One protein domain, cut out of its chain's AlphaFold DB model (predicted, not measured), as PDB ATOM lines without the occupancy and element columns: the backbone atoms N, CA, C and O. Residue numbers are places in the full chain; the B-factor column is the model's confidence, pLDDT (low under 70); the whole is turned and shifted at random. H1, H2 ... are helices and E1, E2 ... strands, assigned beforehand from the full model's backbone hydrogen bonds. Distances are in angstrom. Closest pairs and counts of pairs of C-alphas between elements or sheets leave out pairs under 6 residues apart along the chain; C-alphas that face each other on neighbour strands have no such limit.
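Overview. This is residues 8 to 164 of the 358 residues of an uncharacterized protein of Peniophora sp. CONT (UniProt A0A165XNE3). One long helix, H2, lies between two sheets: a larger, twisted one of E4 to E8, which it covers at the E4 and E5 side, and a small one of E1, E2 and E3 across its other side. H3 and H4 graze the larger sheet, E7 and E8 reach beyond H2, and the loop residues 30 to 35 and 116 to 122 stick out. The printed part has 157 residues, with four named helices and eight named strands in the order E1 E2 E3 H1 H2 E4 H3 H4 E5 E6 E7 E8. The larger sheet is mixed, order E4 E5 E6 E7 E8; the small one is antiparallel, order E1 E2 E3. The class is mixed, helices and strands, though under half of the residues are in named elements; the whole is compact, with a radius of gyration of the C-alphas of 16.7 A and spans of 49 by 45 by 34 A.

Along the chain. E1, residues 8 to 10, begins at C-alpha 8 (2.809, 15.409, 7.656). E2 is residues 13 to 16, E3 19 to 22 and H1 23 to 27. H2, residues 41 to 57, measures 24.1 A and begins at C-alpha 41 (17.674, 15.986, -5.063). E4 is residues 63 to 65, H3 70 to 74 and H4 84 to 93, 14.3 A. E5, residues 105 to 111, measures 19.4 A; E6, 127 to 133, 19.7 A; E7, 138 to 143, 16.6 A. E8, residues 158 to 161, ends at C-alpha 161 (19.592, 1.291, -27.730).

Arrangement. E1 E2 E3 form a meander, each strand the antiparallel neighbour of the one before, with N 9 and O 13 at 3.2 A and N 14 and O 21 at 2.9 A. H1 and H2 only just touch, with 3 pairs of C-alphas within 8 A, the closest Asp 25 and Val 43 at 6.5 A. H2 makes two layers with each sheet: its height is 10.5 A over the small one, across the strands, and 9.1 A over the larger, along the strands. E4, H3 H4, E5 is a strand-helix-strand unit, parallel strands joined through helices, with a right-handed crossover; N 107 and O 64 are 2.8 A apart. H3 and H4 touch, the closest C-alphas being Leu 70 and Val 84, 6.5 A. E5 E6 E7 E8 form a second meander, with N 108 and O 130 at 2.8 A, N 131 and O 140 at 2.8 A, and N 139 and O 160 at 2.9 A. In H1, H2, H3 and H4 every O i to N i+4 pair is within hydrogen-bond range.

Size, cuts and confidence. The C-alphas farthest apart are those of Pro 11 and Asp 164, 50.0 A. The printed part has no cut. The links H1 to H2, H4 to E5, E5 to E6 and E7 to E8 are long. The mean pLDDT of the printed part is 80.0; 35 residues are under 70, among them 94 to 102, 112 to 124 and 146 to 154.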
ATOM      1  N   VAL A   8       2.444  14.203   6.914       73.38
ATOM      2  CA  VAL A   8       2.809  15.409   7.656       73.38
ATOM      3  C   VAL A   8       3.390  14.937   8.986       73.38
ATOM      4  O   VAL A   8       2.664  14.390   9.810       73.38
ATOM      5  N   GLU A   9       4.702  15.078   9.166       79.06
ATOM      6  CA  GLU A   9       5.388  14.703  10.420       79.06
ATOM      7  C   GLU A   9       5.549  15.895  11.377       79.06
ATOM      8  O   GLU A   9       6.006  15.742  12.504       79.06
ATOM      9  N   GLY A  10       5.136  17.084  10.941       79.75
ATOM     10  CA  GLY A  10       5.154  18.314  11.718       79.75
ATOM     11  C   GLY A  10       4.622  19.490  10.896       79.75
ATOM     12  O   GLY A  10       4.338  19.329   9.708       79.75
ATOM     13  N   PRO A  11       4.515  20.692  11.484       77.75
ATOM     14  CA  PRO A  11       3.922  21.858  10.822       77.75
ATOM     15  C   PRO A  11       4.650  22.288   9.535       77.75
ATOM     16  O   PRO A  11       4.089  23.042   8.745       77.75
ATOM     17  N   GLN A  12       5.880  21.813   9.309       84.00
ATOM     18  CA  GLN A  12       6.732  22.228   8.191       84.00
ATOM     19  C   GLN A  12       7.423  21.074   7.451       84.00
ATOM     20  O   GLN A  12       8.262  21.336   6.594       84.00
ATOM     21  N   THR A  13       7.082  19.815   7.744       86.44
ATOM     22  CA  THR A  13       7.757  18.651   7.144       86.44
ATOM     23  C   THR A  13       6.753  17.715   6.493       86.44
ATOM     24  O   THR A  13       5.777  17.293   7.119       86.44
ATOM     25  N   ARG A  14       7.017  17.357   5.235       84.00
ATOM     26  CA  ARG A  14       6.251  16.368   4.471       84.00
ATOM     27  C   ARG A  14       7.142  15.196   4.094       84.00
ATOM     28  O   ARG A  14       8.292  15.404   3.733       84.00
ATOM     29  N   VAL A  15       6.608  13.980   4.134       84.25
ATOM     30  CA  VAL A  15       7.320  12.785   3.661       84.25
ATOM     31  C   VAL A  15       6.798  12.357   2.295       84.25
ATOM     32  O   VAL A  15       5.644  11.951   2.200       84.25
ATOM     33  N   ILE A  16       7.633  12.405   1.259       81.00
ATOM     34  CA  ILE A  16       7.307  11.973  -0.108       81.00
ATOM     35  C   ILE A  16       8.272  10.847  -0.484       81.00
ATOM     36  O   ILE A  16       9.478  11.064  -0.484       81.00
ATOM     37  N   ARG A  17       7.767   9.634  -0.763       81.69
ATOM     38  CA  ARG A  17       8.594   8.443  -1.075       81.69
ATOM     39  C   ARG A  17       9.732   8.219  -0.069       81.69
ATOM     40  O   ARG A  17      10.902   8.125  -0.438       81.69
ATOM     41  N   ASN A  18       9.391   8.215   1.219       83.62
ATOM     42  CA  ASN A  18      10.337   8.115   2.341       83.62
ATOM     43  C   ASN A  18      11.379   9.253   2.427       83.62
ATOM     44  O   ASN A  18      12.351   9.148   3.172       83.62
ATOM     45  N   ARG A  19      11.184  10.374   1.718       83.25
ATOM     46  CA  ARG A  19      12.017  11.580   1.837       83.25
ATOM     47  C   ARG A  19      11.300  12.649   2.628       83.25
ATOM     48  O   ARG A  19      10.194  13.036   2.271       83.25
ATOM     49  N   ARG A  20      11.959  13.164   3.661       89.62
ATOM     50  CA  ARG A  20      11.521  14.373   4.357       89.62
ATOM     51  C   ARG A  20      11.862  15.583   3.496       89.62
ATOM     52  O   ARG A  20      13.020  15.769   3.153       89.62
ATOM     53  N   LEU A  21      10.838  16.344   3.150       91.69
ATOM     54  CA  LEU A  21      10.904  17.651   2.522       91.69
ATOM     55  C   LEU A  21      10.477  18.676   3.567       91.69
ATOM     56  O   LEU A  21       9.370  18.569   4.111       91.69
ATOM     57  N   ASP A  22      11.324  19.662   3.828       92.44
ATOM     58  CA  ASP A  22      11.006  20.758   4.739       92.44
ATOM     59  C   ASP A  22      11.043  22.139   4.060       92.44
ATOM     60  O   ASP A  22      11.275  22.288   2.856       92.44
ATOM     61  N   THR A  23      10.740  23.179   4.834       89.81
ATOM     62  CA  THR A  23      10.728  24.572   4.367       89.81
ATOM     63  C   THR A  23      12.104  25.061   3.915       89.81
ATOM     64  O   THR A  23      12.177  25.915   3.029       89.81
ATOM     65  N   THR A  24      13.194  24.513   4.458       90.12
ATOM     66  CA  THR A  24      14.563  24.880   4.074       90.12
ATOM     67  C   THR A  24      14.953  24.289   2.722       90.12
ATOM     68  O   THR A  24      15.647  24.950   1.947       90.12
ATOM     69  N   ASP A  25      14.447  23.100   2.383       90.88
ATOM     70  CA  ASP A  25      14.593  22.529   1.042       90.88
ATOM     71  C   ASP A  25      13.872  23.383  -0.009       90.88
ATOM     72  O   ASP A  25      14.430  23.687  -1.066       90.88
ATOM     73  N   LEU A  26      12.643  23.816   0.293       90.00
ATOM     74  CA  LEU A  26      11.827  24.631  -0.613       90.00
ATOM     75  C   LEU A  26      12.363  26.052  -0.793       90.00
ATOM     76  O   LEU A  26      12.227  26.620  -1.879       90.00
ATOM     77  N   ALA A  27      13.016  26.612   0.228       88.19
ATOM     78  CA  ALA A  27      13.656  27.922   0.137       88.19
ATOM     79  C   ALA A  27      14.674  27.994  -1.017       88.19
ATOM     80  O   ALA A  27      14.905  29.072  -1.558       88.19
ATOM     81  N   ARG A  28      15.221  26.848  -1.453       85.25
ATOM     82  CA  ARG A  28      16.172  26.767  -2.570       85.25
ATOM     83  C   ARG A  28      15.565  26.931  -3.960       85.25
ATOM     84  O   ARG A  28      16.303  27.057  -4.933       85.25
ATOM     85  N   ILE A  29      14.239  26.884  -4.069       88.19
ATOM     86  CA  ILE A  29      13.518  27.091  -5.332       88.19
ATOM     87  C   ILE A  29      13.343  28.587  -5.608       88.19
ATOM     88  O   ILE A  29      13.224  28.990  -6.764       88.19
ATOM     89  N   VAL A  30      13.313  29.414  -4.557       86.88
ATOM     90  CA  VAL A  30      13.088  30.853  -4.688       86.88
ATOM     91  C   VAL A  30      14.282  31.470  -5.421       86.88
ATOM     92  O   VAL A  30      15.408  31.358  -4.930       86.88
ATOM     93  N   PRO A  31      14.071  32.110  -6.587       80.88
ATOM     94  CA  PRO A  31      15.153  32.754  -7.312       80.88
ATOM     95  C   PRO A  31      15.755  33.859  -6.448       80.88
ATOM     96  O   PRO A  31      15.082  34.835  -6.121       80.88
ATOM     97  N   ASP A  32      17.025  33.713  -6.101       83.25
ATOM     98  CA  ASP A  32      17.797  34.765  -5.458       83.25
ATOM     99  C   ASP A  32      18.927  35.160  -6.421       83.25
ATOM    100  O   ASP A  32      19.788  34.332  -6.733       83.25
ATOM    101  N   PRO A  33      18.938  36.401  -6.943       79.12
ATOM    102  CA  PRO A  33      19.961  36.847  -7.885       79.12
ATOM    103  C   PRO A  33      21.376  36.833  -7.284       79.12
ATOM    104  O   PRO A  33      22.350  36.746  -8.032       79.12
ATOM    105  N   ALA A  34      21.507  36.873  -5.954       81.38
ATOM    106  CA  ALA A  34      22.783  36.697  -5.267       81.38
ATOM    107  C   ALA A  34      23.162  35.216  -5.099       81.38
ATOM    108  O   ALA A  34      24.321  34.894  -4.828       81.38
ATOM    109  N   ASN A  35      22.210  34.301  -5.282       68.12
ATOM    110  CA  ASN A  35      22.349  32.908  -4.906       68.12
ATOM    111  C   ASN A  35      22.194  31.977  -6.102       68.12
ATOM    112  O   ASN A  35      21.105  31.638  -6.557       68.12
ATOM    113  N   LYS A  36      23.332  31.465  -6.564       74.81
ATOM    114  CA  LYS A  36      23.402  30.368  -7.538       74.81
ATOM    115  C   LYS A  36      23.078  29.033  -6.855       74.81
ATOM    116  O   LYS A  36      23.869  28.090  -6.941       74.81
ATOM    117  N   GLN A  37      21.971  28.973  -6.109       78.81
ATOM    118  CA  GLN A  37      21.597  27.768  -5.381       78.81
ATOM    119  C   GLN A  37      21.340  26.636  -6.361       78.81
ATOM    120  O   GLN A  37      20.696  26.797  -7.397       78.81
ATOM    121  N   ARG A  38      21.867  25.465  -6.019       85.56
ATOM    122  CA  ARG A  38      21.580  24.233  -6.742       85.56
ATOM    123  C   ARG A  38      20.352  23.587  -6.123       85.56
ATOM    124  O   ARG A  38      20.260  23.482  -4.897       85.56
ATOM    125  N   LEU A  39      19.449  23.110  -6.975       89.69
ATOM    126  CA  LEU A  39      18.320  22.301  -6.536       89.69
ATOM    127  C   LEU A  39      18.835  21.028  -5.859       89.69
ATOM    128  O   LEU A  39      19.665  20.306  -6.418       89.69
ATOM    129  N   ASN A  40      18.342  20.778  -4.645       89.75
ATOM    130  CA  ASN A  40      18.581  19.541  -3.912       89.75
ATOM    131  C   ASN A  40      17.804  18.394  -4.583       89.75
ATOM    132  O   ASN A  40      16.685  18.599  -5.052       89.75
ATOM    133  N   GLY A  41      18.362  17.182  -4.576       90.38
ATOM    134  CA  GLY A  41      17.674  15.986  -5.063       90.38
ATOM    135  C   GLY A  41      16.354  15.714  -4.345       90.38
ATOM    136  O   GLY A  41      15.417  15.266  -4.985       90.38
ATOM    137  N   ILE A  42      16.225  16.092  -3.068       91.81
ATOM    138  CA  ILE A  42      14.953  15.989  -2.327       91.81
ATOM    139  C   ILE A  42      13.839  16.793  -3.013       91.81
ATOM    140  O   ILE A  42      12.723  16.303  -3.168       91.81
ATOM    141  N   VAL A  43      14.146  18.013  -3.461       93.06
ATOM    142  CA  VAL A  43      13.182  18.883  -4.149       93.06
ATOM    143  C   VAL A  43      12.813  18.307  -5.514       93.06
ATOM    144  O   VAL A  43      11.637  18.291  -5.876       93.06
ATOM    145  N   VAL A  44      13.807  17.807  -6.255       93.56
ATOM    146  CA  VAL A  44      13.596  17.163  -7.560       93.56
ATOM    147  C   VAL A  44      12.714  15.923  -7.411       93.56
ATOM    148  O   VAL A  44      11.731  15.796  -8.135       93.56
ATOM    149  N   ASP A  45      13.004  15.062  -6.435       92.75
ATOM    150  CA  ASP A  45      12.236  13.851  -6.136       92.75
ATOM    151  C   ASP A  45      10.799  14.172  -5.715       92.75
ATOM    152  O   ASP A  45       9.860  13.520  -6.173       92.75
ATOM    153  N   ALA A  46      10.607  15.198  -4.880       92.44
ATOM    154  CA  ALA A  46       9.286  15.650  -4.456       92.44
ATOM    155  C   ALA A  46       8.447  16.174  -5.631       92.44
ATOM    156  O   ALA A  46       7.267  15.838  -5.755       92.44
ATOM    157  N   TYR A  47       9.055  16.975  -6.510       94.00
ATOM    158  CA  TYR A  47       8.391  17.482  -7.708       94.00
ATOM    159  C   TYR A  47       8.054  16.353  -8.689       94.00
ATOM    160  O   TYR A  47       6.920  16.257  -9.152       94.00
ATOM    161  N   ALA A  48       9.009  15.462  -8.955       93.56
ATOM    162  CA  ALA A  48       8.841  14.274  -9.788       93.56
ATOM    163  C   ALA A  48       7.676  13.393  -9.319       93.56
ATOM    164  O   ALA A  48       6.817  13.002 -10.112       93.56
ATOM    165  N   ALA A  49       7.630  13.129  -8.014       91.00
ATOM    166  CA  ALA A  49       6.545  12.413  -7.374       91.00
ATOM    167  C   ALA A  49       5.205  13.139  -7.622       91.00
ATOM    168  O   ALA A  49       4.259  12.538  -8.130       91.00
ATOM    169  N   HIS A  50       5.132  14.446  -7.362       90.62
ATOM    170  CA  HIS A  50       3.912  15.224  -7.590       90.62
ATOM    171  C   HIS A  50       3.428  15.190  -9.052       90.62
ATOM    172  O   HIS A  50       2.229  15.046  -9.295       90.62
ATOM    173  N   VAL A  51       4.341  15.282 -10.026       92.69
ATOM    174  CA  VAL A  51       4.017  15.185 -11.461       92.69
ATOM    175  C   VAL A  51       3.405  13.826 -11.797       92.69
ATOM    176  O   VAL A  51       2.367  13.779 -12.459       92.69
ATOM    177  N   GLN A  52       4.004  12.730 -11.315       91.81
ATOM    178  CA  GLN A  52       3.457  11.387 -11.517       91.81
ATOM    179  C   GLN A  52       2.058  11.264 -10.905       91.81
ATOM    180  O   GLN A  52       1.125  10.855 -11.592       91.81
ATOM    181  N   GLN A  53       1.889  11.689  -9.651       87.12
ATOM    182  CA  GLN A  53       0.608  11.627  -8.951       87.12
ATOM    183  C   GLN A  53      -0.489  12.394  -9.692       87.12
ATOM    184  O   GLN A  53      -1.617  11.917  -9.820       87.12
ATOM    185  N   LYS A  54      -0.177  13.602 -10.175       89.69
ATOM    186  CA  LYS A  54      -1.133  14.417 -10.924       89.69
ATOM    187  C   LYS A  54      -1.577  13.698 -12.200       89.69
ATOM    188  O   LYS A  54      -2.776  13.576 -12.428       89.69
ATOM    189  N   ALA A  55      -0.631  13.156 -12.966       90.38
ATOM    190  CA  ALA A  55      -0.939  12.383 -14.167       90.38
ATOM    191  C   ALA A  55      -1.757  11.113 -13.853       90.38
ATOM    192  O   ALA A  55      -2.626  10.719 -14.625       90.38
ATOM    193  N   GLU A  56      -1.525  10.467 -12.708       87.12
ATOM    194  CA  GLU A  56      -2.307   9.303 -12.273       87.12
ATOM    195  C   GLU A  56      -3.746   9.673 -11.905       87.12
ATOM    196  O   GLU A  56      -4.672   8.961 -12.288       87.12
ATOM    197  N   VAL A  57      -3.949  10.792 -11.202       87.06
ATOM    198  CA  VAL A  57      -5.288  11.314 -10.872       87.06
ATOM    199  C   VAL A  57      -6.064  11.685 -12.136       87.06
ATOM    200  O   VAL A  57      -7.268  11.457 -12.201       87.06
ATOM    201  N   GLU A  58      -5.375  12.213 -13.144       90.31
ATOM    202  CA  GLU A  58      -5.946  12.544 -14.453       90.31
ATOM    203  C   GLU A  58      -6.155  11.310 -15.351       90.31
ATOM    204  O   GLU A  58      -6.726  11.429 -16.432       90.31
ATOM    205  N   GLY A  59      -5.692  10.122 -14.936       87.81
ATOM    206  CA  GLY A  59      -5.746   8.900 -15.745       87.81
ATOM    207  C   GLY A  59      -4.820   8.917 -16.969       87.81
ATOM    208  O   GLY A  59      -4.922   8.043 -17.825       87.81
ATOM    209  N   SER A  60      -3.913   9.893 -17.056       85.44
ATOM    210  CA  SER A  60      -3.005  10.125 -18.183       85.44
ATOM    211  C   SER A  60      -1.593   9.579 -17.953       85.44
ATOM    212  O   SER A  60      -0.785   9.542 -18.881       85.44
ATOM    213  N   ALA A  61      -1.272   9.136 -16.734       85.31
ATOM    214  CA  ALA A  61       0.030   8.551 -16.445       85.31
ATOM    215  C   ALA A  61       0.221   7.284 -17.280       85.31
ATOM    216  O   ALA A  61      -0.440   6.283 -17.040       85.31
ATOM    217  N   ASN A  62       1.147   7.302 -18.234       89.88
ATOM    218  CA  ASN A  62       1.702   6.121 -18.905       89.88
ATOM    219  C   ASN A  62       3.184   5.921 -18.540       89.88
ATOM    220  O   ASN A  62       3.905   5.170 -19.200       89.88
ATOM    221  N   PHE A  63       3.619   6.574 -17.462       93.19
ATOM    222  CA  PHE A  63       5.005   6.635 -17.046       93.19
ATOM    223  C   PHE A  63       5.203   6.402 -15.548       93.19
ATOM    224  O   PHE A  63       4.261   6.489 -14.764       93.19
ATOM    225  N   LEU A  64       6.451   6.128 -15.174       92.75
ATOM    226  CA  LEU A  64       6.949   6.143 -13.798       92.75
ATOM    227  C   LEU A  64       8.069   7.169 -13.687       92.75
ATOM    228  O   LEU A  64       8.852   7.322 -14.623       92.75
ATOM    229  N   VAL A  65       8.182   7.836 -12.546       93.88
ATOM    230  CA  VAL A  65       9.333   8.680 -12.225       93.88
ATOM    231  C   VAL A  65      10.043   8.087 -11.021       93.88
ATOM    232  O   VAL A  65       9.438   7.921  -9.967       93.88
ATOM    233  N   PHE A  66      11.322   7.765 -11.157       93.06
ATOM    234  CA  PHE A  66      12.146   7.206 -10.089       93.06
ATOM    235  C   PHE A  66      12.829   8.311  -9.276       93.06
ATOM    236  O   PHE A  66      12.902   9.463  -9.697       93.06
ATOM    237  N   SER A  67      13.340   7.953  -8.098       92.25
ATOM    238  CA  SER A  67      14.166   8.861  -7.291       92.25
ATOM    239  C   SER A  67      15.522   9.102  -7.950       92.25
ATOM    240  O   SER A  67      16.126   8.186  -8.513       92.25
ATOM    241  N   SER A  68      16.063  10.302  -7.755       92.19
ATOM    242  CA  SER A  68      17.402  10.688  -8.181       92.19
ATOM    243  C   SER A  68      18.520   9.844  -7.575       92.19
ATOM    244  O   SER A  68      19.667   9.901  -8.015       92.19
ATOM    245  N   ARG A  69      18.212   9.073  -6.530       89.56
ATOM    246  CA  ARG A  69      19.167   8.207  -5.830       89.56
ATOM    247  C   ARG A  69      19.333   6.847  -6.484       89.56
ATOM    248  O   ARG A  69      20.285   6.143  -6.160       89.56
ATOM    249  N   LEU A  70      18.472   6.513  -7.446       88.12
ATOM    250  CA  LEU A  70      18.558   5.259  -8.180       88.12
ATOM    251  C   LEU A  70      19.923   5.103  -8.865       88.12
ATOM    252  O   LEU A  70      20.510   4.030  -8.785       88.12
ATOM    253  N   GLY A  71      20.467   6.171  -9.463       85.19
ATOM    254  CA  GLY A  71      21.791   6.176 -10.104       85.19
ATOM    255  C   GLY A  71      22.966   5.944  -9.136       85.19
ATOM    256  O   GLY A  71      23.818   5.100  -9.400       85.19
ATOM    257  N   PRO A  72      23.047   6.649  -7.997       85.19
ATOM    258  CA  PRO A  72      24.038   6.343  -6.966       85.19
ATOM    259  C   PRO A  72      23.935   4.923  -6.388       85.19
ATOM    260  O   PRO A  72      24.923   4.188  -6.405       85.19
ATOM    261  N   ILE A  73      22.746   4.507  -5.933       85.06
ATOM    262  CA  ILE A  73      22.532   3.221  -5.238       85.06
ATOM    263  C   ILE A  73      22.971   2.055  -6.110       85.06
ATOM    264  O   ILE A  73      23.710   1.167  -5.694       85.06
ATOM    265  N   SER A  74      22.563   2.098  -7.364       81.00
ATOM    266  CA  SER A  74      22.938   1.098  -8.341       81.00
ATOM    267  C   SER A  74      24.424   1.037  -8.664       81.00
ATOM    268  O   SER A  74      24.913  -0.015  -9.048       81.00
ATOM    269  N   ARG A  75      25.185   2.122  -8.507       80.25
ATOM    270  CA  ARG A  75      26.655   2.100  -8.609       80.25
ATOM    271  C   ARG A  75      27.316   1.573  -7.329       80.25
ATOM    272  O   ARG A  75      28.526   1.696  -7.171       80.25
ATOM    273  N   GLY A  76      26.532   1.029  -6.396       82.88
ATOM    274  CA  GLY A  76      27.002   0.607  -5.083       82.88
ATOM    275  C   GLY A  76      27.338   1.779  -4.159       82.88
ATOM    276  O   GLY A  76      27.963   1.573  -3.120       82.88
ATOM    277  N   GLN A  77      26.942   3.013  -4.507       81.44
ATOM    278  CA  GLN A  77      27.105   4.168  -3.626       81.44
ATOM    279  C   GLN A  77      25.997   4.106  -2.576       81.44
ATOM    280  O   GLN A  77      24.907   4.654  -2.748       81.44
ATOM    281  N   ASN A  78      26.267   3.375  -1.496       68.00
ATOM    282  CA  ASN A  78      25.298   3.127  -0.436       68.00
ATOM    283  C   ASN A  78      25.182   4.352   0.486       68.00
ATOM    284  O   ASN A  78      25.653   4.368   1.619       68.00
ATOM    285  N   LEU A  79      24.591   5.429  -0.039       68.19
ATOM    286  CA  LEU A  79      24.366   6.678   0.693       68.19
ATOM    287  C   LEU A  79      23.250   6.541   1.755       68.19
ATOM    288  O   LEU A  79      23.055   7.444   2.561       68.19
ATOM    289  N   THR A  80      22.489   5.443   1.736       73.50
ATOM    290  CA  THR A  80      21.427   5.057   2.691       73.50
ATOM    291  C   THR A  80      21.321   3.537   2.757       73.50
ATOM    292  O   THR A  80      21.946   2.856   1.964       73.50
ATOM    293  N   GLN A  81      20.462   3.016   3.634       79.88
ATOM    294  CA  GLN A  81      20.079   1.601   3.667       79.88
ATOM    295  C   GLN A  81      19.063   1.193   2.574       79.88
ATOM    296  O   GLN A  81      18.760   0.011   2.451       79.88
ATOM    297  N   ASP A  82      18.538   2.145   1.794       84.31
ATOM    298  CA  ASP A  82      17.543   1.886   0.743       84.31
ATOM    299  C   ASP A  82      18.130   1.049  -0.414       84.31
ATOM    300  O   ASP A  82      19.160   1.415  -0.985       84.31
ATOM    301  N   SER A  83      17.458  -0.043  -0.797       88.69
ATOM    302  CA  SER A  83      17.847  -0.874  -1.945       88.69
ATOM    303  C   SER A  83      17.263  -0.353  -3.268       88.69
ATOM    304  O   SER A  83      16.379   0.509  -3.289       88.69
ATOM    305  N   VAL A  84      17.744  -0.880  -4.402       86.19
ATOM    306  CA  VAL A  84      17.179  -0.559  -5.727       86.19
ATOM    307  C   VAL A  84      15.703  -0.957  -5.785       86.19
ATOM    308  O   VAL A  84      14.866  -0.179  -6.237       86.19
ATOM    309  N   GLU A  85      15.381  -2.141  -5.275       85.12
ATOM    310  CA  GLU A  85      14.035  -2.709  -5.231       85.12
ATOM    311  C   GLU A  85      13.089  -1.824  -4.423       85.12
ATOM    312  O   GLU A  85      11.963  -1.591  -4.850       85.12
ATOM    313  N   GLU A  86      13.554  -1.269  -3.302       87.75
ATOM    314  CA  GLU A  86      12.769  -0.347  -2.481       87.75
ATOM    315  C   GLU A  86      12.424   0.937  -3.246       87.75
ATOM    316  O   GLU A  86      11.282   1.392  -3.243       87.75
ATOM    317  N   HIS A  87      13.381   1.502  -3.981       87.31
ATOM    318  CA  HIS A  87      13.131   2.677  -4.816       87.31
ATOM    319  C   HIS A  87      12.181   2.392  -5.985       87.31
ATOM    320  O   HIS A  87      11.364   3.248  -6.337       87.31
ATOM    321  N   VAL A  88      12.269   1.198  -6.575       87.31
ATOM    322  CA  VAL A  88      11.327   0.739  -7.602       87.31
ATOM    323  C   VAL A  88       9.935   0.566  -7.003       87.31
ATOM    324  O   VAL A  88       8.967   1.072  -7.570       87.31
ATOM    325  N   ARG A  89       9.837  -0.078  -5.835       86.06
ATOM    326  CA  ARG A  89       8.588  -0.270  -5.093       86.06
ATOM    327  C   ARG A  89       7.927   1.070  -4.801       86.06
ATOM    328  O   ARG A  89       6.771   1.241  -5.159       86.06
ATOM    329  N   LEU A  90       8.661   2.041  -4.258       87.50
ATOM    330  CA  LEU A  90       8.131   3.375  -3.950       87.50
ATOM    331  C   LEU A  90       7.605   4.110  -5.189       87.50
ATOM    332  O   LEU A  90       6.575   4.764  -5.104       87.50
ATOM    333  N   ALA A  91       8.269   3.996  -6.343       88.56
ATOM    334  CA  ALA A  91       7.772   4.599  -7.582       88.56
ATOM    335  C   ALA A  91       6.506   3.900  -8.118       88.56
ATOM    336  O   ALA A  91       5.696   4.537  -8.793       88.56
ATOM    337  N   CYS A  92       6.345   2.603  -7.829       84.50
ATOM    338  CA  CYS A  92       5.225   1.779  -8.289       84.50
ATOM    339  C   CYS A  92       4.012   1.808  -7.350       84.50
ATOM    340  O   CYS A  92       2.891   1.749  -7.837       84.50
ATOM    341  N   GLU A  93       4.210   1.886  -6.031       76.88
ATOM    342  CA  GLU A  93       3.123   1.911  -5.033       76.88
ATOM    343  C   GLU A  93       2.215   3.127  -5.163       76.88
ATOM    344  O   GLU A  93       1.041   3.086  -4.797       76.88
ATOM    345  N   ASP A  94       2.761   4.194  -5.728       62.16
ATOM    346  CA  ASP A  94       2.035   5.407  -6.056       62.16
ATOM    347  C   ASP A  94       0.955   5.158  -7.120       62.16
ATOM    348  O   ASP A  94      -0.165   5.672  -7.019       62.16
ATOM    349  N   ALA A  95       1.241   4.264  -8.071       57.50
ATOM    350  CA  ALA A  95       0.282   3.858  -9.070       57.50
ATOM    351  C   ALA A  95      -0.733   2.916  -8.420       57.50
ATOM    352  O   ALA A  95      -0.477   1.735  -8.195       57.50
ATOM    353  N   ARG A  96      -1.966   3.394  -8.232       58.81
ATOM    354  CA  ARG A  96      -3.144   2.564  -7.888       58.81
ATOM    355  C   ARG A  96      -3.475   1.480  -8.934       58.81
ATOM    356  O   ARG A  96      -4.562   0.911  -8.917       58.81
ATOM    357  N   VAL A  97      -2.568   1.230  -9.874       53.69
ATOM    358  CA  VAL A  97      -2.678   0.314 -10.997       53.69
ATOM    359  C   VAL A  97      -1.698  -0.823 -10.743       53.69
ATOM    360  O   VAL A  97      -0.486  -0.639 -10.764       53.69
ATOM    361  N   SER A  98      -2.242  -2.010 -10.510       50.84
ATOM    362  CA  SER A  98      -1.572  -3.202  -9.982       50.84
ATOM    363  C   SER A  98      -0.474  -3.818 -10.864       50.84
ATOM    364  O   SER A  98      -0.085  -4.954 -10.613       50.84
ATOM    365  N   HIS A  99       0.029  -3.136 -11.900       57.19
ATOM    366  CA  HIS A  99       1.064  -3.698 -12.768       57.19
ATOM    367  C   HIS A  99       2.076  -2.655 -13.282       57.19
ATOM    368  O   HIS A  99       1.786  -1.928 -14.234       57.19
ATOM    369  N   PRO A 100       3.316  -2.664 -12.752       52.91
ATOM    370  CA  PRO A 100       4.457  -1.899 -13.277       52.91
ATOM    371  C   PRO A 100       4.772  -2.198 -14.751       52.91
ATOM    372  O   PRO A 100       5.310  -1.354 -15.461       52.91
ATOM    373  N   GLN A 101       4.386  -3.387 -15.230       55.59
ATOM    374  CA  GLN A 101       4.552  -3.833 -16.620       55.59
ATOM    375  C   GLN A 101       3.687  -3.053 -17.633       55.59
ATOM    376  O   GLN A 101       3.782  -3.312 -18.827       55.59
ATOM    377  N   LEU A 102       2.851  -2.109 -17.181       59.53
ATOM    378  CA  LEU A 102       1.945  -1.322 -18.029       59.53
ATOM    379  C   LEU A 102       2.441   0.099 -18.337       59.53
ATOM    380  O   LEU A 102       1.727   0.858 -18.992       59.53
ATOM    381  N   ARG A 103       3.617   0.507 -17.845       79.88
ATOM    382  CA  ARG A 103       4.154   1.852 -18.106       79.88
ATOM    383  C   ARG A 103       5.273   1.764 -19.135       79.88
ATOM    384  O   ARG A 103       6.310   1.159 -18.872       79.88
ATOM    385  N   SER A 104       5.063   2.375 -20.298       88.94
ATOM    386  CA  SER A 104       6.009   2.317 -21.415       88.94
ATOM    387  C   SER A 104       7.190   3.280 -21.254       88.94
ATOM    388  O   SER A 104       8.195   3.133 -21.952       88.94
ATOM    389  N   LEU A 105       7.096   4.240 -20.324       93.12
ATOM    390  CA  LEU A 105       8.091   5.292 -20.109       93.12
ATOM    391  C   LEU A 105       8.556   5.370 -18.656       93.12
ATOM    392  O   LEU A 105       7.749   5.498 -17.737       93.12
ATOM    393  N   TRP A 106       9.865   5.368 -18.439       93.81
ATOM    394  CA  TRP A 106      10.469   5.578 -17.125       93.81
ATOM    395  C   TRP A 106      11.343   6.820 -17.132       93.81
ATOM    396  O   TRP A 106      12.248   6.944 -17.951       93.81
ATOM    397  N   PHE A 107      11.111   7.713 -16.184       94.81
ATOM    398  CA  PHE A 107      11.875   8.931 -15.978       94.81
ATOM    399  C   PHE A 107      12.798   8.752 -14.778       94.81
ATOM    400  O   PHE A 107      12.352   8.398 -13.689       94.81
ATOM    401  N   ILE A 108      14.088   9.001 -14.962       94.00
ATOM    402  CA  ILE A 108      15.094   8.883 -13.910       94.00
ATOM    403  C   ILE A 108      15.848  10.213 -13.863       94.00
ATOM    404  O   ILE A 108      16.657  10.486 -14.755       94.00
ATOM    405  N   PRO A 109      15.586  11.070 -12.860       94.56
ATOM    406  CA  PRO A 109      16.414  12.236 -12.614       94.56
ATOM    407  C   PRO A 109      17.824  11.759 -12.280       94.56
ATOM    408  O   PRO A 109      18.017  10.932 -11.392       94.56
ATOM    409  N   LEU A 110      18.818  12.264 -12.987       90.62
ATOM    410  CA  LEU A 110      20.213  11.977 -12.708       90.62
ATOM    411  C   LEU A 110      20.871  13.297 -12.339       90.62
ATOM    412  O   LEU A 110      20.767  14.289 -13.053       90.62
ATOM    413  N   CYS A 111      21.545  13.313 -11.204       88.56
ATOM    414  CA  CYS A 111      22.524  14.343 -10.924       88.56
ATOM    415  C   CYS A 111      23.873  13.666 -11.062       88.56
ATOM    416  O   CYS A 111      24.053  12.574 -10.512       88.56
ATOM    417  N   ASP A 112      24.817  14.316 -11.738       69.62
ATOM    418  CA  ASP A 112      26.234  13.987 -11.587       69.62
ATOM    419  C   ASP A 112      26.672  14.408 -10.177       69.62
ATOM    420  O   ASP A 112      27.431  15.355  -9.950       69.62
ATOM    421  N   PHE A 113      26.118  13.712  -9.189       57.84
ATOM    422  CA  PHE A 113      26.640  13.681  -7.855       57.84
ATOM    423  C   PHE A 113      27.656  12.541  -7.838       57.84
ATOM    424  O   PHE A 113      27.325  11.353  -7.852       57.84
ATOM    425  N   GLU A 114      28.906  12.995  -7.859       51.34
ATOM    426  CA  GLU A 114      30.048  12.432  -7.153       51.34
ATOM    427  C   GLU A 114      31.090  11.571  -7.880       51.34
ATOM    428  O   GLU A 114      30.814  10.667  -8.663       51.34
ATOM    429  N   LEU A 115      32.314  11.813  -7.384       44.09
ATOM    430  CA  LEU A 115      33.363  10.831  -7.093       44.09
ATOM    431  C   LEU A 115      34.410  10.524  -8.152       44.09
ATOM    432  O   LEU A 115      35.201   9.606  -7.952       44.09
ATOM    433  N   ASP A 116      34.567  11.356  -9.176       40.78
ATOM    434  CA  ASP A 116      35.858  11.363  -9.853       40.78
ATOM    435  C   ASP A 116      36.838  12.251  -9.056       40.78
ATOM    436  O   ASP A 116      36.918  13.469  -9.228       40.78
ATOM    437  N   ILE A 117      37.585  11.619  -8.138       45.09
ATOM    438  CA  ILE A 117      38.782  12.189  -7.485       45.09
ATOM    439  C   ILE A 117      39.793  12.686  -8.549       45.09
ATOM    440  O   ILE A 117      40.650  13.531  -8.248       45.09
ATOM    441  N   GLU A 118      39.665  12.245  -9.809       46.78
ATOM    442  CA  GLU A 118      40.399  12.752 -10.969       46.78
ATOM    443  C   GLU A 118      39.632  13.795 -11.818       46.78
ATOM    444  O   GLU A 118      40.283  14.529 -12.573       46.78
ATOM    445  N   CYS A 119      38.326  14.039 -11.607       43.94
ATOM    446  CA  CYS A 119      37.601  15.216 -12.127       43.94
ATOM    447  C   CYS A 119      37.942  16.475 -11.321       43.94
ATOM    448  O   CYS A 119      37.095  17.285 -10.946       43.94
ATOM    449  N   ARG A 120      39.237  16.754 -11.178       44.25
ATOM    450  CA  ARG A 120      39.771  18.063 -10.775       44.25
ATOM    451  C   ARG A 120      39.524  19.172 -11.816       44.25
ATOM    452  O   ARG A 120      40.218  20.182 -11.804       44.25
ATOM    453  N   ARG A 121      38.579  19.002 -12.750       48.31
ATOM    454  CA  ARG A 121      38.275  19.972 -13.821       48.31
ATOM    455  C   ARG A 121      36.921  20.672 -13.680       48.31
ATOM    456  O   ARG A 121      36.427  21.217 -14.659       48.31
ATOM    457  N   GLY A 122      36.350  20.707 -12.474       50.72
ATOM    458  CA  GLY A 122      35.423  21.776 -12.087       50.72
ATOM    459  C   GLY A 122      34.121  21.874 -12.883       50.72
ATOM    460  O   GLY A 122      33.596  22.977 -13.024       50.72
ATOM    461  N   ARG A 123      33.577  20.763 -13.401       51.38
ATOM    462  CA  ARG A 123      32.201  20.799 -13.913       51.38
ATOM    463  C   ARG A 123      31.245  20.923 -12.722       51.38
ATOM    464  O   ARG A 123      31.355  20.128 -11.789       51.38
ATOM    465  N   PRO A 124      30.370  21.941 -12.690       58.19
ATOM    466  CA  PRO A 124      29.369  22.040 -11.641       58.19
ATOM    467  C   PRO A 124      28.441  20.828 -11.739       58.19
ATOM    468  O   PRO A 124      28.076  20.444 -12.844       58.19
ATOM    469  N   SER A 125      28.062  20.237 -10.603       73.12
ATOM    470  CA  SER A 125      27.029  19.197 -10.585       73.12
ATOM    471  C   SER A 125      25.781  19.751 -11.267       73.12
ATOM    472  O   SER A 125      25.268  20.795 -10.839       73.12
ATOM    473  N   HIS A 126      25.308  19.081 -12.309       87.56
ATOM    474  CA  HIS A 126      24.103  19.464 -13.024       87.56
ATOM    475  C   HIS A 126      23.130  18.295 -13.105       87.56
ATOM    476  O   HIS A 126      23.498  17.131 -12.944       87.56
ATOM    477  N   TRP A 127      21.867  18.653 -13.291       90.69
ATOM    478  CA  TRP A 127      20.773  17.711 -13.430       90.69
ATOM    479  C   TRP A 127      20.577  17.374 -14.903       90.69
ATOM    480  O   TRP A 127      20.495  18.272 -15.742       90.69
ATOM    481  N   VAL A 128      20.452  16.085 -15.193       91.12
ATOM    482  CA  VAL A 128      20.007  15.550 -16.480       91.12
ATOM    483  C   VAL A 128      18.823  14.619 -16.242       91.12
ATOM    484  O   VAL A 128      18.628  14.097 -15.143       91.12
ATOM    485  N   LEU A 129      18.003  14.414 -17.264       93.25
ATOM    486  CA  LEU A 129      16.857  13.517 -17.192       93.25
ATOM    487  C   LEU A 129      17.078  12.347 -18.142       93.25
ATOM    488  O   LEU A 129      17.184  12.537 -19.352       93.25
ATOM    489  N   ALA A 130      17.131  11.137 -17.593       92.31
ATOM    490  CA  ALA A 130      17.089   9.924 -18.391       92.31
ATOM    491  C   ALA A 130      15.640   9.471 -18.583       92.31
ATOM    492  O   ALA A 130      14.859   9.430 -17.633       92.31
ATOM    493  N   VAL A 131      15.299   9.105 -19.815       94.25
ATOM    494  CA  VAL A 131      14.000   8.558 -20.203       94.25
ATOM    495  C   VAL A 131      14.222   7.190 -20.821       94.25
ATOM    496  O   VAL A 131      14.846   7.081 -21.876       94.25
ATOM    497  N   VAL A 132      13.728   6.143 -20.170       91.75
ATOM    498  CA  VAL A 132      13.767   4.774 -20.685       91.75
ATOM    499  C   VAL A 132      12.424   4.459 -21.330       91.75
ATOM    500  O   VAL A 132      11.383   4.463 -20.680       91.75
ATOM    501  N   HIS A 133      12.465   4.178 -22.624       91.81
ATOM    502  CA  HIS A 133      11.370   3.611 -23.391       91.81
ATOM    503  C   HIS A 133      11.438   2.094 -23.243       91.81
ATOM    504  O   HIS A 133      12.294   1.448 -23.851       91.81
ATOM    505  N   VAL A 134      10.567   1.534 -22.407       87.50
ATOM    506  CA  VAL A 134      10.604   0.115 -22.023       87.50
ATOM    507  C   VAL A 134      10.336  -0.780 -23.231       87.50
ATOM    508  O   VAL A 134      11.079  -1.723 -23.476       87.50
ATOM    509  N   GLU A 135       9.322  -0.442 -24.030       87.56
ATOM    510  CA  GLU A 135       8.905  -1.239 -25.192       87.56
ATOM    511  C   GLU A 135       9.993  -1.328 -26.265       87.56
ATOM    512  O   GLU A 135      10.246  -2.399 -26.808       87.56
ATOM    513  N   SER A 136      10.667  -0.211 -26.545       88.12
ATOM    514  CA  SER A 136      11.743  -0.163 -27.534       88.12
ATOM    515  C   SER A 136      13.120  -0.450 -26.935       88.12
ATOM    516  O   SER A 136      14.110  -0.343 -27.650       88.12
ATOM    517  N   CYS A 137      13.202  -0.729 -25.627       87.88
ATOM    518  CA  CYS A 137      14.454  -0.858 -24.882       87.88
ATOM    519  C   CYS A 137      15.457   0.256 -25.231       87.88
ATOM    520  O   CYS A 137      16.614  -0.010 -25.545       87.88
ATOM    521  N   ARG A 138      15.010   1.516 -25.212       88.38
ATOM    522  CA  ARG A 138      15.834   2.671 -25.595       88.38
ATOM    523  C   ARG A 138      15.952   3.640 -24.436       88.38
ATOM    524  O   ARG A 138      14.947   3.953 -23.807       88.38
ATOM    525  N   ILE A 139      17.146   4.156 -24.183       90.38
ATOM    526  CA  ILE A 139      17.366   5.234 -23.218       90.38
ATOM    527  C   ILE A 139      17.674   6.537 -23.948       90.38
ATOM    528  O   ILE A 139      18.421   6.574 -24.923       90.38
ATOM    529  N   THR A 140      17.091   7.620 -23.462       90.94
ATOM    530  CA  THR A 140      17.242   8.960 -24.012       90.94
ATOM    531  C   THR A 140      17.647   9.905 -22.889       90.94
ATOM    532  O   THR A 140      17.011   9.906 -21.840       90.94
ATOM    533  N   ILE A 141      18.696  10.701 -23.085       89.19
ATOM    534  CA  ILE A 141      19.181  11.662 -22.087       89.19
ATOM    535  C   ILE A 141      18.859  13.077 -22.547       89.19
ATOM    536  O   ILE A 141      19.243  13.468 -23.650       89.19
ATOM    537  N   PHE A 142      18.219  13.842 -21.673       89.69
ATOM    538  CA  PHE A 142      17.963  15.268 -21.828       89.69
ATOM    539  C   PHE A 142      18.886  16.038 -20.884       89.69
ATOM    540  O   PHE A 142      18.872  15.805 -19.673       89.69
ATOM    541  N   ASP A 143      19.694  16.939 -21.437       87.75
ATOM    542  CA  ASP A 143      20.611  17.794 -20.682       87.75
ATOM    543  C   ASP A 143      20.260  19.260 -20.951       87.75
ATOM    544  O   ASP A 143      20.287  19.709 -22.095       87.75
ATOM    545  N   GLY A 144      19.921  20.002 -19.894       84.44
ATOM    546  CA  GLY A 144      19.573  21.419 -19.994       84.44
ATOM    547  C   GLY A 144      20.767  22.330 -20.295       84.44
ATOM    548  O   GLY A 144      20.572  23.495 -20.644       84.44
ATOM    549  N   ILE A 145      22.002  21.831 -20.183       80.44
ATOM    550  CA  ILE A 145      23.213  22.562 -20.563       80.44
ATOM    551  C   ILE A 145      23.430  22.397 -22.071       80.44
ATOM    552  O   ILE A 145      24.304  21.660 -22.525       80.44
ATOM    553  N   VAL A 146      22.635  23.111 -22.866       68.00
ATOM    554  CA  VAL A 146      22.844  23.220 -24.317       68.00
ATOM    555  C   VAL A 146      23.374  24.622 -24.635       68.00
ATOM    556  O   VAL A 146      22.868  25.599 -24.075       68.00
ATOM    557  N   PRO A 147      24.400  24.775 -25.493       60.75
ATOM    558  CA  PRO A 147      24.866  26.092 -25.914       60.75
ATOM    559  C   PRO A 147      23.755  26.893 -26.635       60.75
ATOM    560  O   PRO A 147      23.412  26.634 -27.781       60.75
ATOM    561  N   SER A 148      23.204  27.857 -25.892       53.09
ATOM    562  CA  SER A 148      22.526  29.117 -26.257       53.09
ATOM    563  C   SER A 148      21.251  29.178 -27.116       53.09
ATOM    564  O   SER A 148      20.726  30.284 -27.238       53.09
ATOM    565  N   ASP A 149      20.643  28.080 -27.571       56.31
ATOM    566  CA  ASP A 149      19.366  28.166 -28.308       56.31
ATOM    567  C   ASP A 149      18.209  27.543 -27.502       56.31
ATOM    568  O   ASP A 149      18.100  26.325 -27.360       56.31
ATOM    569  N   ALA A 150      17.321  28.391 -26.965       55.22
ATOM    570  CA  ALA A 150      16.319  28.074 -25.930       55.22
ATOM    571  C   ALA A 150      15.235  27.033 -26.296       55.22
ATOM    572  O   ALA A 150      14.358  26.755 -25.484       55.22
ATOM    573  N   LEU A 151      15.281  26.442 -27.489       62.78
ATOM    574  CA  LEU A 151      14.384  25.357 -27.903       62.78
ATOM    575  C   LEU A 151      15.061  23.981 -27.887       62.78
ATOM    576  O   LEU A 151      14.376  22.966 -27.960       62.78
ATOM    577  N   GLN A 152      16.390  23.921 -27.755       65.38
ATOM    578  CA  GLN A 152      17.122  22.654 -27.812       65.38
ATOM    579  C   GLN A 152      17.166  21.901 -26.477       65.38
ATOM    580  O   GLN A 152      17.498  20.722 -26.474       65.38
ATOM    581  N   TRP A 153      16.796  22.520 -25.350       65.62
ATOM    582  CA  TRP A 153      16.812  21.845 -24.039       65.62
ATOM    583  C   TRP A 153      15.813  20.680 -23.951       65.62
ATOM    584  O   TRP A 153      16.003  19.758 -23.162       65.62
ATOM    585  N   ALA A 154      14.756  20.716 -24.768       69.81
ATOM    586  CA  ALA A 154      13.768  19.647 -24.888       69.81
ATOM    587  C   ALA A 154      14.138  18.612 -25.966       69.81
ATOM    588  O   ALA A 154      13.381  17.671 -26.199       69.81
ATOM    589  N   LEU A 155      15.280  18.776 -26.641       78.25
ATOM    590  CA  LEU A 155      15.800  17.779 -27.564       78.25
ATOM    591  C   LEU A 155      16.719  16.812 -26.815       78.25
ATOM    592  O   LEU A 155      17.467  17.216 -25.923       78.25
ATOM    593  N   PRO A 156      16.696  15.525 -27.178       80.69
ATOM    594  CA  PRO A 156      17.559  14.551 -26.545       80.69
ATOM    595  C   PRO A 156      19.025  14.810 -26.901       80.69
ATOM    596  O   PRO A 156      19.426  14.754 -28.065       80.69
ATOM    597  N   THR A 157      19.855  15.025 -25.885       78.44
ATOM    598  CA  THR A 157      21.306  15.185 -26.033       78.44
ATOM    599  C   THR A 157      21.953  13.878 -26.484       78.44
ATOM    600  O   THR A 157      22.956  13.880 -27.203       78.44
ATOM    601  N   SER A 158      21.390  12.734 -26.095       78.31
ATOM    602  CA  SER A 158      21.795  11.421 -26.603       78.31
ATOM    603  C   SER A 158      20.640  10.425 -26.557       78.31
ATOM    604  O   SER A 158      19.721  10.565 -25.754       78.31
ATOM    605  N   SER A 159      20.690   9.426 -27.434       83.06
ATOM    606  CA  SER A 159      19.779   8.288 -27.435       83.06
ATOM    607  C   SER A 159      20.595   7.033 -27.711       83.06
ATOM    608  O   SER A 159      21.499   7.072 -28.548       83.06
ATOM    609  N   LEU A 160      20.340   5.978 -26.946       82.88
ATOM    610  CA  LEU A 160      21.077   4.726 -27.007       82.88
ATOM    611  C   LEU A 160      20.100   3.553 -26.940       82.88
ATOM    612  O   LEU A 160      19.180   3.550 -26.116       82.88
ATOM    613  N   ASP A 161      20.332   2.547 -27.775       82.44
ATOM    614  CA  ASP A 161      19.592   1.291 -27.730       82.44
ATOM    615  C   ASP A 161      20.216   0.370 -26.678       82.44
ATOM    616  O   ASP A 161      21.417   0.101 -26.694       82.44
ATOM    617  N   LEU A 162      19.400  -0.141 -25.752       73.06
ATOM    618  CA  LEU A 162      19.865  -1.012 -24.664       73.06
ATOM    619  C   LEU A 162      20.303  -2.396 -25.160       73.06
ATOM    620  O   LEU A 162      20.909  -3.144 -24.399       73.06
ATOM    621  N   TYR A 163      20.019  -2.739 -26.420       73.00
ATOM    622  CA  TYR A 163      20.513  -3.957 -27.063       73.00
ATOM    623  C   TYR A 163      21.957  -3.833 -27.575       73.00
ATOM    624  O   TYR A 163      22.573  -4.857 -27.878       73.00
ATOM    625  N   ASP A 164      22.530  -2.624 -27.648       67.50
ATOM    626  CA  ASP A 164      23.941  -2.465 -27.999       67.50
ATOM    627  C   ASP A 164      24.824  -2.847 -26.798       67.50
ATOM    628  O   ASP A 164      24.972  -2.110 -25.818       67.50
TER     629      ASP A 164